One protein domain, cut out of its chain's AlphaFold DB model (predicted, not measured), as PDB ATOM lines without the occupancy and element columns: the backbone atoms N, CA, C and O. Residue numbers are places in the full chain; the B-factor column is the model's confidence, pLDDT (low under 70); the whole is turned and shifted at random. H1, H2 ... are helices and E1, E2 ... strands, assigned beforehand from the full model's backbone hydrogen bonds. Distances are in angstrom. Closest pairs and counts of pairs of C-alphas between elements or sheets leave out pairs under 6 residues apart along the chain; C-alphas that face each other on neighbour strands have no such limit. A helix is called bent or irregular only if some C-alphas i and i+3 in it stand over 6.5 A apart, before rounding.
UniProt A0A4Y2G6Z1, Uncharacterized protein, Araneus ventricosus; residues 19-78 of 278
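AT A GLANCE: This is residues 19 to 78 of the 278 residues of an uncharacterized protein of Araneus ventricosus (UniProt A0A4Y2G6Z1). Look first for a small two-stranded sheet, E1 and E2, at one end of the domain; the helix H1, with the short H2 packed on it, and the long helix H3 both extend away from that end. H3 is bent but runs nearly straight, and its residues 64 to 78 stick out beyond the rest as an arm that makes the length. The printed part has 60 residues, with three named helices and two named strands in the order E1, H1, H2, E2, H3; the sheet is antiparallel and the class is mostly helix. The whole is loose, with a radius of gyration of the C-alphas of 14.0 A, and spans 44 by 22 by 17 A.

IN THESE COORDINATES: Find C-alpha 19 at (12.374, -12.914, -46.985), where E1, residues 19 to 21, begins. Its partner E2 is residues 49 to 52, 10.2 A from first to last C-alpha. H1, residues 25 to 35, starts at C-alpha 25, (14.451, -1.495, -51.524), and is 15.0 A long. H2 is residues 39 to 42. H3, residues 53 to 78, was assigned as one helix by its hydrogen bonds, but it is bent: C-alphas 64 and 67 are 6.8 A apart. Its arms are H3a, residues 53 to 64, 17.1 A long, and H3b, residues 67 to 78, 16.9 A long, which ends at C-alpha 78, (34.707, 19.134, -30.078).

HOW THE PARTS SIT: Start at the sheet, where E1 and E2 are antiparallel at 145 degrees. Here N 19 and O 51 are 2.8 A apart and N 49 and O 21 are 3.2 A apart, both within hydrogen-bond range. Go on to H3a, whose closest C-alpha pair with E1 is Val 19 and Asp 53, 5.8 A apart. H3a and H3b stand at a shallow tilt of 18 degrees. H1 and H3a are near each other, with 7 pairs of C-alphas within 10 A. H1 and H2 touch, and their closest C-alphas, those of Arg 29 and Val 40, are 5.0 A apart. H2 is apart from both H3a and H3b. In H1 and H3b every O i to N i+4 pair is within hydrogen-bond range, in H3a 6 of 8 are, and H2 is too short for such a pair.

THE WHOLE: The two farthest C-alphas are those of Met 47 and Ile 78, 43.6 A apart. Residues 64 to 78, which belong to H3, stand free; without them the body of 45 residues spans 24 by 21 by 14 A. The printed part has no cut. The links E1 to H1, H1 to H2 and E2 to H3 are tight, and H2 to E2 is short. The mean pLDDT of the printed part is 75.5, and confidence is low, under 70, at residues 61 to 70.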
ATOM      1  N   VAL A  19      13.339 -14.011 -46.931       80.69
ATOM      2  CA  VAL A  19      12.374 -12.914 -46.985       80.69
ATOM      3  C   VAL A  19      12.506 -12.214 -48.332       80.69
ATOM      4  O   VAL A  19      13.605 -11.854 -48.766       80.69
ATOM      5  N   ASN A  20      11.371 -12.001 -48.999       82.00
ATOM      6  CA  ASN A  20      11.293 -11.174 -50.198       82.00
ATOM      7  C   ASN A  20      11.119  -9.706 -49.800       82.00
ATOM      8  O   ASN A  20      10.066  -9.294 -49.311       82.00
ATOM      9  N   VAL A  21      12.147  -8.898 -50.046       79.56
ATOM     10  CA  VAL A  21      12.108  -7.459 -49.791       79.56
ATOM     11  C   VAL A  21      11.560  -6.751 -51.024       79.56
ATOM     12  O   VAL A  21      12.245  -6.599 -52.035       79.56
ATOM     13  N   THR A  22      10.304  -6.323 -50.931       79.56
ATOM     14  CA  THR A  22       9.606  -5.509 -51.943       79.56
ATOM     15  C   THR A  22       9.456  -4.060 -51.479       79.56
ATOM     16  O   THR A  22       9.666  -3.119 -52.242       79.56
ATOM     17  N   ARG A  23       9.150  -3.856 -50.191       72.00
ATOM     18  CA  ARG A  23       9.100  -2.543 -49.533       72.00
ATOM     19  C   ARG A  23      10.442  -2.241 -48.867       72.00
ATOM     20  O   ARG A  23      10.989  -3.090 -48.176       72.00
ATOM     21  N   GLY A  24      10.966  -1.029 -49.062       73.00
ATOM     22  CA  GLY A  24      12.246  -0.604 -48.473       73.00
ATOM     23  C   GLY A  24      13.493  -0.898 -49.319       73.00
ATOM     24  O   GLY A  24      14.606  -0.694 -48.843       73.00
ATOM     25  N   LEU A  25      13.334  -1.316 -50.581       77.31
ATOM     26  CA  LEU A  25      14.451  -1.495 -51.524       77.31
ATOM     27  C   LEU A  25      15.250  -0.212 -51.760       77.31
ATOM     28  O   LEU A  25      16.469  -0.257 -51.885       77.31
ATOM     29  N   GLU A  26      14.578   0.934 -51.805       78.06
ATOM     30  CA  GLU A  26      15.238   2.230 -51.960       78.06
ATOM     31  C   GLU A  26      16.092   2.573 -50.735       78.06
ATOM     32  O   GLU A  26      17.242   2.984 -50.878       78.06
ATOM     33  N   SER A  27      15.596   2.269 -49.531       76.62
ATOM     34  CA  SER A  27      16.392   2.347 -48.307       76.62
ATOM     35  C   SER A  27      17.614   1.431 -48.384       76.62
ATOM     36  O   SER A  27      18.719   1.888 -48.110       76.62
ATOM     37  N   LEU A  28      17.460   0.175 -48.828       76.06
ATOM     38  CA  LEU A  28      18.585  -0.755 -49.009       76.06
ATOM     39  C   LEU A  28      19.615  -0.254 -50.032       76.06
ATOM     40  O   LEU A  28      20.817  -0.379 -49.795       76.06
ATOM     41  N   ARG A  29      19.171   0.346 -51.144       79.88
ATOM     42  CA  ARG A  29      20.057   0.956 -52.149       79.88
ATOM     43  C   ARG A  29      20.831   2.131 -51.562       79.88
ATOM     44  O   ARG A  29      22.051   2.154 -51.676       79.88
ATOM     45  N   ASN A  30      20.156   3.052 -50.875       76.31
ATOM     46  CA  ASN A  30      20.799   4.192 -50.217       76.31
ATOM     47  C   ASN A  30      21.812   3.742 -49.154       76.31
ATOM     48  O   ASN A  30      22.900   4.305 -49.044       76.31
ATOM     49  N   ILE A  31      21.491   2.685 -48.405       72.69
ATOM     50  CA  ILE A  31      22.405   2.097 -47.421       72.69
ATOM     51  C   ILE A  31      23.637   1.493 -48.104       72.69
ATOM     52  O   ILE A  31      24.755   1.724 -47.647       72.69
ATOM     53  N   SER A  32      23.447   0.738 -49.186       76.06
ATOM     54  CA  SER A  32      24.549   0.147 -49.946       76.06
ATOM     55  C   SER A  32      25.467   1.210 -50.563       76.06
ATOM     56  O   SER A  32      26.689   1.083 -50.482       76.06
ATOM     57  N   ILE A  33      24.901   2.305 -51.093       78.38
ATOM     58  CA  ILE A  33      25.665   3.459 -51.597       78.38
ATOM     59  C   ILE A  33      26.537   4.052 -50.484       78.38
ATOM     60  O   ILE A  33      27.737   4.229 -50.678       78.38
ATOM     61  N   ASN A  34      25.965   4.284 -49.298       71.62
ATOM     62  CA  ASN A  34      26.711   4.802 -48.147       71.62
ATOM     63  C   ASN A  34      27.810   3.845 -47.655       71.62
ATOM     64  O   ASN A  34      28.801   4.295 -47.086       71.62
ATOM     65  N   ARG A  35      27.645   2.531 -47.849       70.12
ATOM     66  CA  ARG A  35      28.622   1.506 -47.443       70.12
ATOM     67  C   ARG A  35      29.687   1.209 -48.496       70.12
ATOM     68  O   ARG A  35      30.671   0.563 -48.151       70.12
ATOM     69  N   GLN A  36      29.490   1.644 -49.742       73.62
ATOM     70  CA  GLN A  36      30.332   1.281 -50.889       73.62
ATOM     71  C   GLN A  36      30.532  -0.243 -51.028       73.62
ATOM     72  O   GLN A  36      31.578  -0.713 -51.462       73.62
ATOM     73  N   ASP A  37      29.519  -1.033 -50.662       75.31
ATOM     74  CA  ASP A  37      29.594  -2.503 -50.625       75.31
ATOM     75  C   ASP A  37      29.218  -3.173 -51.966       75.31
ATOM     76  O   ASP A  37      29.217  -4.399 -52.084       75.31
ATOM     77  N   GLY A  38      28.899  -2.378 -52.994       75.81
ATOM     78  CA  GLY A  38      28.585  -2.848 -54.350       75.81
ATOM     79  C   GLY A  38      27.238  -3.573 -54.485       75.81
ATOM     80  O   GLY A  38      26.899  -4.042 -55.573       75.81
ATOM     81  N   ILE A  39      26.442  -3.658 -53.413       77.62
ATOM     82  CA  ILE A  39      25.131  -4.329 -53.416       77.62
ATOM     83  C   ILE A  39      24.106  -3.543 -54.249       77.62
ATOM     84  O   ILE A  39      23.222  -4.131 -54.870       77.62
ATOM     85  N   VAL A  40      24.248  -2.219 -54.331       79.88
ATOM     86  CA  VAL A  40      23.401  -1.334 -55.140       79.88
ATOM     87  C   VAL A  40      23.482  -1.674 -56.626       79.88
ATOM     88  O   VAL A  40      22.448  -1.688 -57.292       79.88
ATOM     89  N   GLU A  41      24.667  -2.030 -57.129       77.06
ATOM     90  CA  GLU A  41      24.856  -2.417 -58.533       77.06
ATOM     91  C   GLU A  41      24.177  -3.755 -58.834       77.06
ATOM     92  O   GLU A  41      23.571  -3.924 -59.889       77.06
ATOM     93  N   LYS A  42      24.164  -4.673 -57.861       74.00
ATOM     94  CA  LYS A  42      23.435  -5.948 -57.950       74.00
ATOM     95  C   LYS A  42      21.909  -5.781 -57.854       74.00
ATOM     96  O   LYS A  42      21.176  -6.672 -58.265       74.00
ATOM     97  N   ASN A  43      21.433  -4.646 -57.339       70.81
ATOM     98  CA  ASN A  43      20.016  -4.341 -57.103       70.81
ATOM     99  C   ASN A  43      19.413  -3.331 -58.082       70.81
ATOM    100  O   ASN A  43      18.267  -2.896 -57.899       70.81
ATOM    101  N   LYS A  44      20.169  -2.902 -59.089       76.00
ATOM    102  CA  LYS A  44      19.765  -1.841 -60.010       76.00
ATOM    103  C   LYS A  44      18.666  -2.347 -60.950       76.00
ATOM    104  O   LYS A  44      18.844  -3.337 -61.645       76.00
ATOM    105  N   GLY A  45      17.506  -1.688 -60.942       75.44
ATOM    106  CA  GLY A  45      16.371  -2.038 -61.813       75.44
ATOM    107  C   GLY A  45      15.523  -3.239 -61.367       75.44
ATOM    108  O   GLY A  45      14.561  -3.574 -62.049       75.44
ATOM    109  N   VAL A  46      15.823  -3.861 -60.222       79.88
ATOM    110  CA  VAL A  46      15.051  -5.003 -59.701       79.88
ATOM    111  C   VAL A  46      13.899  -4.522 -58.803       79.88
ATOM    112  O   VAL A  46      14.084  -3.609 -57.995       79.88
ATOM    113  N   MET A  47      12.713  -5.126 -58.952       73.75
ATOM    114  CA  MET A  47      11.485  -4.803 -58.195       73.75
ATOM    115  C   MET A  47      11.384  -5.524 -56.838       73.75
ATOM    116  O   MET A  47      10.610  -5.111 -55.978       73.75
ATOM    117  N   GLN A  48      12.134  -6.612 -56.647       80.88
ATOM    118  CA  GLN A  48      12.145  -7.421 -55.426       80.88
ATOM    119  C   GLN A  48      13.471  -8.161 -55.282       80.88
ATOM    120  O   GLN A  48      14.063  -8.557 -56.284       80.88
ATOM    121  N   VAL A  49      13.934  -8.363 -54.050       82.38
ATOM    122  CA  VAL A  49      15.183  -9.088 -53.776       82.38
ATOM    123  C   VAL A  49      14.939 -10.079 -52.651       82.38
ATOM    124  O   VAL A  49      14.369  -9.711 -51.624       82.38
ATOM    125  N   ARG A  50      15.368 -11.327 -52.842       80.38
ATOM    126  CA  ARG A  50      15.263 -12.369 -51.821       80.38
ATOM    127  C   ARG A  50      16.549 -12.411 -50.997       80.38
ATOM    128  O   ARG A  50      17.652 -12.422 -51.549       80.38
ATOM    129  N   VAL A  51      16.413 -12.395 -49.675       84.00
ATOM    130  CA  VAL A  51      17.535 -12.380 -48.724       84.00
ATOM    131  C   VAL A  51      17.255 -13.325 -47.566       84.00
ATOM    132  O   VAL A  51      16.098 -13.571 -47.244       84.00
ATOM    133  N   HIS A  52      18.296 -13.849 -46.921       85.94
ATOM    134  CA  HIS A  52      18.106 -14.585 -45.669       85.94
ATOM    135  C   HIS A  52      17.653 -13.634 -44.564       85.94
ATOM    136  O   HIS A  52      18.173 -12.517 -44.475       85.94
ATOM    137  N   ASP A  53      16.750 -14.099 -43.703       80.44
ATOM    138  CA  ASP A  53      16.215 -13.297 -42.596       80.44
ATOM    139  C   ASP A  53      17.337 -12.823 -41.654       80.44
ATOM    140  O   ASP A  53      17.514 -11.631 -41.413       80.44
ATOM    141  N   THR A  54      18.241 -13.736 -41.290       80.19
ATOM    142  CA  THR A  54      19.432 -13.440 -40.473       80.19
ATOM    143  C   THR A  54      20.371 -12.421 -41.119       80.19
ATOM    144  O   THR A  54      20.907 -11.544 -40.448       80.19
ATOM    145  N   CYS A  55      20.551 -12.480 -42.443       80.56
ATOM    146  CA  CYS A  55      21.380 -11.511 -43.161       80.56
ATOM    147  C   CYS A  55      20.736 -10.119 -43.185       80.56
ATOM    148  O   CYS A  55      21.452  -9.120 -43.138       80.56
ATOM    149  N   LEU A  56      19.405 -10.041 -43.266       78.69
ATOM    150  CA  LEU A  56      18.670  -8.780 -43.214       78.69
ATOM    151  C   LEU A  56      18.712  -8.175 -41.804       78.69
ATOM    152  O   LEU A  56      18.941  -6.969 -41.664       78.69
ATOM    153  N   GLU A  57      18.555  -8.999 -40.766       77.94
ATOM    154  CA  GLU A  57      18.716  -8.592 -39.369       77.94
ATOM    155  C   GLU A  57      20.131  -8.084 -39.077       77.94
ATOM    156  O   GLU A  57      20.279  -6.998 -38.517       77.94
ATOM    157  N   ASP A  58      21.173  -8.789 -39.522       77.94
ATOM    158  CA  ASP A  58      22.566  -8.358 -39.360       77.94
ATOM    159  C   ASP A  58      22.848  -7.047 -40.106       77.94
ATOM    160  O   ASP A  58      23.479  -6.121 -39.574       77.94
ATOM    161  N   PHE A  59      22.344  -6.934 -41.338       75.12
ATOM    162  CA  PHE A  59      22.507  -5.743 -42.164       75.12
ATOM    163  C   PHE A  59      21.871  -4.513 -41.505       75.12
ATOM    164  O   PHE A  59      22.499  -3.444 -41.472       75.12
ATOM    165  N   ASN A  60      20.676  -4.677 -40.928       70.88
ATOM    166  CA  ASN A  60      19.944  -3.635 -40.209       70.88
ATOM    167  C   ASN A  60      20.513  -3.362 -38.804       70.88
ATOM    168  O   ASN A  60      20.617  -2.206 -38.387       70.88
ATOM    169  N   GLY A  61      20.963  -4.388 -38.083       65.06
ATOM    170  CA  GLY A  61      21.551  -4.279 -36.746       65.06
ATOM    171  C   GLY A  61      22.848  -3.467 -36.724       65.06
ATOM    172  O   GLY A  61      23.099  -2.701 -35.786       65.06
ATOM    173  N   GLN A  62      23.647  -3.537 -37.793       61.00
ATOM    174  CA  GLN A  62      24.827  -2.682 -37.963       61.00
ATOM    175  C   GLN A  62      24.476  -1.193 -38.184       61.00
ATOM    176  O   GLN A  62      25.272  -0.326 -37.810       61.00
ATOM    177  N   LEU A  63      23.289  -0.868 -38.724       55.78
ATOM    178  CA  LEU A  63      22.842   0.517 -38.977       55.78
ATOM    179  C   LEU A  63      22.456   1.274 -37.716       55.78
ATOM    180  O   LEU A  63      22.643   2.481 -37.653       55.78
ATOM    181  N   VAL A  64      21.925   0.600 -36.701       54.94
ATOM    182  CA  VAL A  64      21.545   1.276 -35.451       54.94
ATOM    183  C   VAL A  64      22.778   1.570 -34.587       54.94
ATOM    184  O   VAL A  64      22.786   2.524 -33.806       54.94
ATOM    185  N   ARG A  65      23.843   0.768 -34.735       52.72
ATOM    186  CA  ARG A  65      25.028   0.808 -33.868       52.72
ATOM    187  C   ARG A  65      26.141   1.750 -34.352       52.72
ATOM    188  O   ARG A  65      26.769   2.384 -33.510       52.72
ATOM    189  N   ARG A  66      26.388   1.882 -35.663       52.66
ATOM    190  CA  ARG A  66      27.488   2.718 -36.207       52.66
ATOM    191  C   ARG A  66      27.256   4.243 -36.168       52.66
ATOM    192  O   ARG A  66      28.053   4.920 -35.522       52.66
ATOM    193  N   PRO A  67      26.168   4.806 -36.732       54.59
ATOM    194  CA  PRO A  67      25.980   6.260 -36.795       54.59
ATOM    195  C   PRO A  67      25.811   6.916 -35.416       54.59
ATOM    196  O   PRO A  67      26.137   8.086 -35.242       54.59
ATOM    197  N   LYS A  68      25.355   6.171 -34.398       58.84
ATOM    198  CA  LYS A  68      25.310   6.676 -33.017       58.84
ATOM    199  C   LYS A  68      26.700   6.819 -32.395       58.84
ATOM    200  O   LYS A  68      26.893   7.739 -31.613       58.84
ATOM    201  N   LYS A  69      27.648   5.934 -32.713       63.06
ATOM    202  CA  LYS A  69      28.976   5.921 -32.084       63.06
ATOM    203  C   LYS A  69      29.882   7.017 -32.650       63.06
ATOM    204  O   LYS A  69      30.422   7.800 -31.883       63.06
ATOM    205  N   GLU A  70      29.928   7.156 -33.974       68.50
ATOM    206  CA  GLU A  70      30.728   8.188 -34.656       68.50
ATOM    207  C   GLU A  70      30.270   9.614 -34.294       68.50
ATOM    208  O   GLU A  70      31.092  10.490 -34.034       68.50
ATOM    209  N   ALA A  71      28.957   9.840 -34.170       76.06
ATOM    210  CA  ALA A  71      28.419  11.131 -33.736       76.06
ATOM    211  C   ALA A  71      28.707  11.454 -32.256       76.06
ATOM    212  O   ALA A  71      28.764  12.626 -31.879       76.06
ATOM    213  N   ILE A  72      28.853  10.439 -31.397       81.12
ATOM    214  CA  ILE A  72      29.247  10.620 -29.990       81.12
ATOM    215  C   ILE A  72      30.739  10.951 -29.906       81.12
ATOM    216  O   ILE A  72      31.110  11.875 -29.180       81.12
ATOM    217  N   ASP A  73      31.567  10.248 -30.676       85.44
ATOM    218  CA  ASP A  73      33.013  10.459 -30.701       85.44
ATOM    219  C   ASP A  73      33.364  11.859 -31.238       85.44
ATOM    220  O   ASP A  73      34.204  12.548 -30.658       85.44
ATOM    221  N   GLU A  74      32.644  12.352 -32.252       86.00
ATOM    222  CA  GLU A  74      32.844  13.711 -32.771       86.00
ATOM    223  C   GLU A  74      32.422  14.798 -31.769       86.00
ATOM    224  O   GLU A  74      33.144  15.772 -31.552       86.00
ATOM    225  N   LYS A  75      31.286  14.621 -31.080       89.31
ATOM    226  CA  LYS A  75      30.871  15.544 -30.008       89.31
ATOM    227  C   LYS A  75      31.900  15.599 -28.884       89.31
ATOM    228  O   LYS A  75      32.167  16.677 -28.346       89.31
ATOM    229  N   LYS A  76      32.482  14.450 -28.537       92.56
ATOM    230  CA  LYS A  76      33.544  14.368 -27.537       92.56
ATOM    231  C   LYS A  76      34.789  15.127 -27.998       92.56
ATOM    232  O   LYS A  76      35.272  15.967 -27.251       92.56
ATOM    233  N   ARG A  77      35.222  14.939 -29.250       94.38
ATOM    234  CA  ARG A  77      36.363  15.662 -29.839       94.38
ATOM    235  C   ARG A  77      36.192  17.183 -29.779       94.38
ATOM    236  O   ARG A  77      37.115  17.886 -29.378       94.38
ATOM    237  N   ILE A  78      35.013  17.693 -30.142       94.81
ATOM    238  CA  ILE A  78      34.707  19.134 -30.078       94.81
ATOM    239  C   ILE A  78      34.744  19.632 -28.627       94.81
ATOM    240  O   ILE A  78      35.281  20.704 -28.349       94.81
TER     241      ILE A  78